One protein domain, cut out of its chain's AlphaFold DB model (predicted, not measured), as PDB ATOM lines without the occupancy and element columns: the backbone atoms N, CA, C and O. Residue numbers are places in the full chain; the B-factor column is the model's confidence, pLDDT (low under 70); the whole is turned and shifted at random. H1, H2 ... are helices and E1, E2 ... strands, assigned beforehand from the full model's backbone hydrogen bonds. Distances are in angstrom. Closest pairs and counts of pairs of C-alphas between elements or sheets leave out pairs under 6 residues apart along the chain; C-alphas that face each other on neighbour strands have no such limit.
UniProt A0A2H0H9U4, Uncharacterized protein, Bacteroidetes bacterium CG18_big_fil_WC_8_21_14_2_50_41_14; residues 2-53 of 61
ATOM      1  N   GLY A   2      19.019  27.440 -51.555       64.19
ATOM      2  CA  GLY A   2      18.279  27.966 -50.411       64.19
ATOM      3  C   GLY A   2      17.672  26.832 -49.585       64.19
ATOM      4  O   GLY A   2      17.350  25.770 -50.117       64.19
ATOM      5  N   CYS A   3      17.511  27.044 -48.277       71.50
ATOM      6  CA  CYS A   3      16.921  26.043 -47.382       71.50
ATOM      7  C   CYS A   3      15.490  25.648 -47.796       71.50
ATOM      8  O   CYS A   3      15.118  24.484 -47.672       71.50
ATOM      9  N   PHE A   4      14.718  26.592 -48.342       75.62
ATOM     10  CA  PHE A   4      13.344  26.358 -48.787       75.62
ATOM     11  C   PHE A   4      13.262  25.605 -50.119       75.62
ATOM     12  O   PHE A   4      12.447  24.699 -50.241       75.62
ATOM     13  N   GLU A   5      14.139  25.894 -51.083       82.31
ATOM     14  CA  GLU A   5      14.194  25.153 -52.355       82.31
ATOM     15  C   GLU A   5      14.487  23.671 -52.113       82.31
ATOM     16  O   GLU A   5      13.870  22.802 -52.720       82.31
ATOM     17  N   GLY A   6      15.404  23.374 -51.184       83.69
ATOM     18  CA  GLY A   6      15.716  21.999 -50.795       83.69
ATOM     19  C   GLY A   6      14.516  21.272 -50.190       83.69
ATOM     20  O   GLY A   6      14.280  20.114 -50.519       83.69
ATOM     21  N   ALA A   7      13.731  21.953 -49.351       84.19
ATOM     22  CA  ALA A   7      12.530  21.379 -48.750       84.19
ATOM     23  C   ALA A   7      11.421  21.121 -49.784       84.19
ATOM     24  O   ALA A   7      10.783  20.072 -49.741       84.19
ATOM     25  N   ILE A   8      11.219  22.038 -50.736       86.00
ATOM     26  CA  ILE A   8      10.203  21.887 -51.789       86.00
ATOM     27  C   ILE A   8      10.606  20.784 -52.771       86.00
ATOM     28  O   ILE A   8       9.788  19.935 -53.101       86.00
ATOM     29  N   ASN A   9      11.876  20.731 -53.173       84.06
ATOM     30  CA  ASN A   9      12.379  19.690 -54.074       84.06
ATOM     31  C   ASN A   9      12.450  18.301 -53.416       84.06
ATOM     32  O   ASN A   9      12.518  17.295 -54.118       84.06
ATOM     33  N   ALA A  10      12.447  18.230 -52.082       84.62
ATOM     34  CA  ALA A  10      12.318  16.969 -51.354       84.62
ATOM     35  C   ALA A  10      10.872  16.442 -51.336       84.62
ATOM     36  O   ALA A  10      10.666  15.252 -51.090       84.62
ATOM     37  N   ASN A  11       9.873  17.296 -51.592       83.31
ATOM     38  CA  ASN A  11       8.492  16.866 -51.779       83.31
ATOM     39  C   ASN A  11       8.358  16.174 -53.152       83.31
ATOM     40  O   ASN A  11       8.719  16.788 -54.157       83.31
ATOM     41  N   PRO A  12       7.813  14.946 -53.244       82.00
ATOM     42  CA  PRO A  12       7.590  14.268 -54.526       82.00
ATOM     43  C   PRO A  12       6.726  15.054 -55.523       82.00
ATOM     44  O   PRO A  12       6.876  14.856 -56.726       82.00
ATOM     45  N   GLU A  13       5.847  15.943 -55.054       84.50
ATOM     46  CA  GLU A  13       5.042  16.803 -55.932       84.50
ATOM     47  C   GLU A  13       5.768  18.091 -56.358       84.50
ATOM     48  O   GLU A  13       5.318  18.768 -57.277       84.50
ATOM     49  N   GLY A  14       6.885  18.452 -55.711       87.19
ATOM     50  CA  GLY A  14       7.651  19.661 -56.038       87.19
ATOM     51  C   GLY A  14       6.911  20.979 -55.777       87.19
ATOM     52  O   GLY A  14       7.297  22.015 -56.322       87.19
ATOM     53  N   ILE A  15       5.855  20.951 -54.957       88.81
ATOM     54  CA  ILE A  15       5.010  22.111 -54.642       88.81
ATOM     55  C   ILE A  15       5.016  22.444 -53.148       88.81
ATOM     56  O   ILE A  15       5.152  21.566 -52.290       88.81
ATOM     57  N   ILE A  16       4.818  23.725 -52.843       88.00
ATOM     58  CA  ILE A  16       4.496  24.242 -51.514       88.00
ATOM     59  C   ILE A  16       3.071  24.796 -51.501       88.00
ATOM     60  O   ILE A  16       2.633  25.459 -52.443       88.00
ATOM     61  N   MET A  17       2.350  24.527 -50.415       90.06
ATOM     62  CA  MET A  17       0.995  25.027 -50.202       90.06
ATOM     63  C   MET A  17       1.004  26.200 -49.223       90.06
ATOM     64  O   MET A  17       1.393  26.042 -48.066       90.06
ATOM     65  N   TYR A  18       0.518  27.359 -49.663       88.75
ATOM     66  CA  TYR A  18       0.238  28.500 -48.794       88.75
ATOM     67  C   TYR A  18      -1.257  28.598 -48.539       88.75
ATOM     68  O   TYR A  18      -2.054  28.640 -49.475       88.75
ATOM     69  N   PHE A  19      -1.630  28.686 -47.267       91.81
ATOM     70  CA  PHE A  19      -3.003  28.906 -46.836       91.81
ATOM     71  C   PHE A  19      -3.089  30.269 -46.162       91.81
ATOM     72  O   PHE A  19      -2.367  30.540 -45.203       91.81
ATOM     73  N   ILE A  20      -3.963  31.124 -46.678       92.38
ATOM     74  CA  ILE A  20      -4.222  32.453 -46.137       92.38
ATOM     75  C   ILE A  20      -5.535  32.394 -45.378       92.38
ATOM     76  O   ILE A  20      -6.552  31.943 -45.911       92.38
ATOM     77  N   TYR A  21      -5.496  32.866 -44.141       93.00
ATOM     78  CA  TYR A  21      -6.627  32.904 -43.231       93.00
ATOM     79  C   TYR A  21      -6.890  34.340 -42.799       93.00
ATOM     80  O   TYR A  21      -5.978  35.168 -42.762       93.00
ATOM     81  N   ASP A  22      -8.137  34.613 -42.440       92.88
ATOM     82  CA  ASP A  22      -8.490  35.837 -41.736       92.88
ATOM     83  C   ASP A  22      -7.973  35.762 -40.291       92.88
ATOM     84  O   ASP A  22      -8.187  34.763 -39.599       92.88
ATOM     85  N   ALA A  23      -7.284  36.812 -39.836       94.00
ATOM     86  CA  ALA A  23      -6.657  36.832 -38.514       94.00
ATOM     87  C   ALA A  23      -7.700  36.713 -37.393       94.00
ATOM     88  O   ALA A  23      -7.542  35.904 -36.482       94.00
ATOM     89  N   ASN A  24      -8.811  37.446 -37.512       95.38
ATOM     90  CA  ASN A  24      -9.893  37.401 -36.533       95.38
ATOM     91  C   ASN A  24     -10.529  36.003 -36.467       95.38
ATOM     92  O   ASN A  24     -10.823  35.496 -35.388       95.38
ATOM     93  N   THR A  25     -10.689  35.335 -37.609       93.62
ATOM     94  CA  THR A  25     -11.184  33.956 -37.678       93.62
ATOM     95  C   THR A  25     -10.262  32.991 -36.931       93.62
ATOM     96  O   THR A  25     -10.758  32.175 -36.161       93.62
ATOM     97  N   LEU A  26      -8.936  33.094 -37.087       93.62
ATOM     98  CA  LEU A  26      -7.996  32.227 -36.361       93.62
ATOM     99  C   LEU A  26      -7.963  32.489 -34.850       93.62
ATOM    100  O   LEU A  26      -7.713  31.565 -34.080       93.62
ATOM    101  N   GLU A  27      -8.205  33.726 -34.423       95.12
ATOM    102  CA  GLU A  27      -8.201  34.099 -33.005       95.12
ATOM    103  C   GLU A  27      -9.518  33.760 -32.292       95.12
ATOM    104  O   GLU A  27      -9.521  33.492 -31.090       95.12
ATOM    105  N   THR A  28     -10.642  33.764 -33.016       96.69
ATOM    106  CA  THR A  28     -11.984  33.623 -32.425       96.69
ATOM    107  C   THR A  28     -12.637  32.267 -32.664       96.69
ATOM    108  O   THR A  28     -13.515  31.869 -31.893       96.69
ATOM    109  N   VAL A  29     -12.229  31.537 -33.704       96.00
ATOM    110  CA  VAL A  29     -12.829  30.255 -34.081       96.00
ATOM    111  C   VAL A  29     -11.877  29.107 -33.724       96.00
ATOM    112  O   VAL A  29     -10.708  29.139 -34.102       96.00
ATOM    113  N   PRO A  30     -12.352  28.046 -33.037       96.38
ATOM    114  CA  PRO A  30     -11.534  26.868 -32.762       96.38
ATOM    115  C   PRO A  30     -10.967  26.240 -34.038       96.38
ATOM    116  O   PRO A  30     -11.680  26.107 -35.036       96.38
ATOM    117  N   TRP A  31      -9.715  25.780 -33.983       93.44
ATOM    118  CA  TRP A  31      -9.014  25.221 -35.145       93.44
ATOM    119  C   TRP A  31      -9.767  24.058 -35.810       93.44
ATOM    120  O   TRP A  31      -9.877  24.023 -37.033       93.44
ATOM    121  N   ASP A  32     -10.367  23.157 -35.026       96.19
ATOM    122  CA  ASP A  32     -11.183  22.060 -35.562       96.19
ATOM    123  C   ASP A  32     -12.331  22.565 -36.444       96.19
ATOM    124  O   ASP A  32     -12.620  21.983 -37.489       96.19
ATOM    125  N   THR A  33     -12.964  23.676 -36.063       95.31
ATOM    126  CA  THR A  33     -14.029  24.315 -36.843       95.31
ATOM    127  C   THR A  33     -13.461  24.964 -38.104       95.31
ATOM    128  O   THR A  33     -14.024  24.773 -39.180       95.31
ATOM    129  N   VAL A  34     -12.328  25.668 -37.997       94.75
ATOM    130  CA  VAL A  34     -11.640  26.293 -39.141       94.75
ATOM    131  C   VAL A  34     -11.320  25.253 -40.215       94.75
ATOM    132  O   VAL A  34     -11.647  25.454 -41.385       94.75
ATOM    133  N   VAL A  35     -10.750  24.111 -39.820       93.25
ATOM    134  CA  VAL A  35     -10.404  23.019 -40.739       93.25
ATOM    135  C   VAL A  35     -11.656  22.333 -41.276       93.25
ATOM    136  O   VAL A  35     -11.787  22.154 -42.485       93.25
ATOM    137  N   LYS A  36     -12.609  21.984 -40.401       95.12
ATOM    138  CA  LYS A  36     -13.841  21.276 -40.783       95.12
ATOM    139  C   LYS A  36     -14.684  22.059 -41.783       95.12
ATOM    140  O   LYS A  36     -15.290  21.460 -42.667       95.12
ATOM    141  N   HIS A  37     -14.742  23.378 -41.630       95.25
ATOM    142  CA  HIS A  37     -15.519  24.259 -42.498       95.25
ATOM    143  C   HIS A  37     -14.678  24.927 -43.589       95.25
ATOM    144  O   HIS A  37     -15.209  25.752 -44.327       95.25
ATOM    145  N   TYR A  38     -13.399  24.554 -43.713       90.81
ATOM    146  CA  TYR A  38     -12.475  25.069 -44.720       90.81
ATOM    147  C   TYR A  38     -12.474  26.607 -44.778       90.81
ATOM    148  O   TYR A  38     -12.612  27.207 -45.843       90.81
ATOM    149  N   MET A  39     -12.356  27.247 -43.606       92.56
ATOM    150  CA  MET A  39     -12.440  28.705 -43.430       92.56
ATOM    151  C   MET A  39     -11.144  29.404 -43.870       92.56
ATOM    152  O   MET A  39     -10.502  30.114 -43.097       92.56
ATOM    153  N   ILE A  40     -10.744  29.166 -45.118       93.19
ATOM    154  CA  ILE A  40      -9.581  29.782 -45.749       93.19
ATOM    155  C   ILE A  40     -10.030  30.937 -46.637       93.19
ATOM    156  O   ILE A  40     -11.045  30.853 -47.326       93.19
ATOM    157  N   LEU A  41      -9.241  32.005 -46.668       92.56
ATOM    158  CA  LEU A  41      -9.435  33.086 -47.628       92.56
ATOM    159  C   LEU A  41      -8.881  32.696 -49.000       92.56
ATOM    160  O   LEU A  41      -9.496  32.959 -50.035       92.56
ATOM    161  N   LYS A  42      -7.708  32.051 -49.018       91.81
ATOM    162  CA  LYS A  42      -7.046  31.634 -50.256       91.81
ATOM    163  C   LYS A  42      -6.082  30.481 -50.023       91.81
ATOM    164  O   LYS A  42      -5.460  30.383 -48.969       91.81
ATOM    165  N   ARG A  43      -5.932  29.647 -51.050       92.75
ATOM    166  CA  ARG A  43      -4.867  28.651 -51.171       92.75
ATOM    167  C   ARG A  43      -4.026  28.963 -52.401       92.75
ATOM    168  O   ARG A  43      -4.594  29.241 -53.457       92.75
ATOM    169  N   TYR A  44      -2.710  28.877 -52.261       91.06
ATOM    170  CA  TYR A  44      -1.772  28.841 -53.377       91.06
ATOM    171  C   TYR A  44      -0.999  27.531 -53.349       91.06
ATOM    172  O   TYR A  44      -0.570  27.089 -52.286       91.06
ATOM    173  N   GLU A  45      -0.815  26.944 -54.520       91.44
ATOM    174  CA  GLU A  45       0.067  25.807 -54.763       91.44
ATOM    175  C   GLU A  45       1.131  26.314 -55.725       91.44
ATOM    176  O   GLU A  45       0.810  26.671 -56.855       91.44
ATOM    177  N   LEU A  46       2.360  26.455 -55.235       90.00
ATOM    178  CA  LEU A  46       3.457  27.056 -55.989       90.00
ATOM    179  C   LEU A  46       4.610  26.065 -56.070       90.00
ATOM    180  O   LEU A  46       5.014  25.488 -55.061       90.00
ATOM    181  N   SER A  47       5.150  25.883 -57.267       90.56
ATOM    182  CA  SER A  47       6.431  25.213 -57.460       90.56
ATOM    183  C   SER A  47       7.596  26.168 -57.171       90.56
ATOM    184  O   SER A  47       7.422  27.384 -57.038       90.56
ATOM    185  N   VAL A  48       8.817  25.632 -57.100       88.38
ATOM    186  CA  VAL A  48      10.028  26.471 -57.026       88.38
ATOM    187  C   VAL A  48      10.132  27.394 -58.246       88.38
ATOM    188  O   VAL A  48      10.525  28.550 -58.106       88.38
ATOM    189  N   GLU A  49       9.738  26.920 -59.429       88.62
ATOM    190  CA  GLU A  49       9.755  27.713 -60.664       88.62
ATOM    191  C   GLU A  49       8.772  28.887 -60.593       88.62
ATOM    192  O   GLU A  49       9.135  30.013 -60.941       88.62
ATOM    193  N   ASP A  50       7.570  28.655 -60.054       89.12
ATOM    194  CA  ASP A  50       6.578  29.712 -59.844       89.12
ATOM    195  C   ASP A  50       7.116  30.780 -58.890       89.12
ATOM    196  O   ASP A  50       7.039  31.973 -59.187       89.12
ATOM    197  N   LEU A  51       7.731  30.364 -57.777       87.69
ATOM    198  CA  LEU A  51       8.342  31.276 -56.808       87.69
ATOM    199  C   LEU A  51       9.493  32.077 -57.423       87.69
ATOM    200  O   LEU A  51       9.599  33.276 -57.181       87.69
ATOM    201  N   ILE A  52      10.339  31.459 -58.248       89.31
ATOM    202  CA  ILE A  52      11.408  32.175 -58.957       89.31
ATOM    203  C   ILE A  52      10.806  33.203 -59.924       89.31
ATOM    204  O   ILE A  52      11.266  34.345 -59.964       89.31
ATOM    205  N   SER A  53       9.751  32.835 -60.658       89.56
ATOM    206  CA  SER A  53       9.095  33.715 -61.633       89.56
ATOM    207  C   SER A  53       8.457  34.956 -60.996       89.56
ATOM    208  O   SER A  53       8.460  36.030 -61.598       89.56
TER     209      SER A  53
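What this domain is: This is residues 2 to 53 of the 61 residues of an uncharacterized protein of Bacteroidetes bacterium CG18_big_fil_WC_8_21_14_2_50_41_14 (UniProt A0A2H0H9U4). What does the model look like at first sight? It is a loose dumbbell: a ribbon of two antiparallel strands, E1 and E2, makes the long handle, with H1 and H4 at one end and H2 and H3 at the other. The two ends are small, and H2 and H3 stay only loosely together. What is it made of? The printed part has 52 residues, with four named helices and two named strands in the order H1, E1, H2, H3, E2, H4; the sheet's order is E1 - E2, antiparallel, and the class is mixed, helices and strands. How large is it? It is loose, with a radius of gyration of the C-alphas of 14.0 A, and elongated, spanning 35 by 21 by 17 A.

Where its parts are: Where does the first half run? H1 is residues 3 to 10, 10.9 A long, beginning with C-alpha 3 at (16.921, 26.043, -47.382). E1 is residues 15 to 20, 16.3 A long, and H2 is residues 23 to 28, 8.7 A long, beginning with C-alpha 23 at (-6.657, 36.832, -38.514). And the second half? H3 is residues 31 to 36, 8.4 A long, and E2 is residues 42 to 47, 16.6 A long. H4 is residues 48 to 53, 8.6 A long, ending with C-alpha 53 at (9.095, 33.715, -61.633).

How they stand to each other: What does H1 meet? H1 and H4 only just touch, with 3 pairs of C-alphas within 8 A, at a steep tilt of 55 degrees, opposite ways; their closest C-alphas are those of Glu 5 and Val 48, 6.4 A apart. The closest C-alphas of H1 and E1 are those of Ile 8 and Ile 15, 5.9 A apart. How do the strands pair? E1 and E2 are antiparallel neighbours at 161 degrees, and N 16 and O 46, 2.8 A, and N 44 and O 18, 2.9 A, are within hydrogen-bond range. How do H2 and H3 stand? They are close but not clearly touching, about perpendicular at 75 degrees, with the C-alphas of Leu 26 and Val 34 closest at 7.5 A; H2 is apart from H1, E2 and H4. Are the helix backbones well formed? In H1, H2, H3 and H4 every O i to N i+4 pair is within hydrogen-bond range.

The domain as a whole: What are its extremes? The two C-alphas farthest apart are those of Pro 30 and Ser 53, 36.1 A. Is there a cut or a long link? The printed part has no cut, and its five links are tight. Where is confidence low? The mean pLDDT of the printed part is 89.5, and one residue, Gly 2, is under 70.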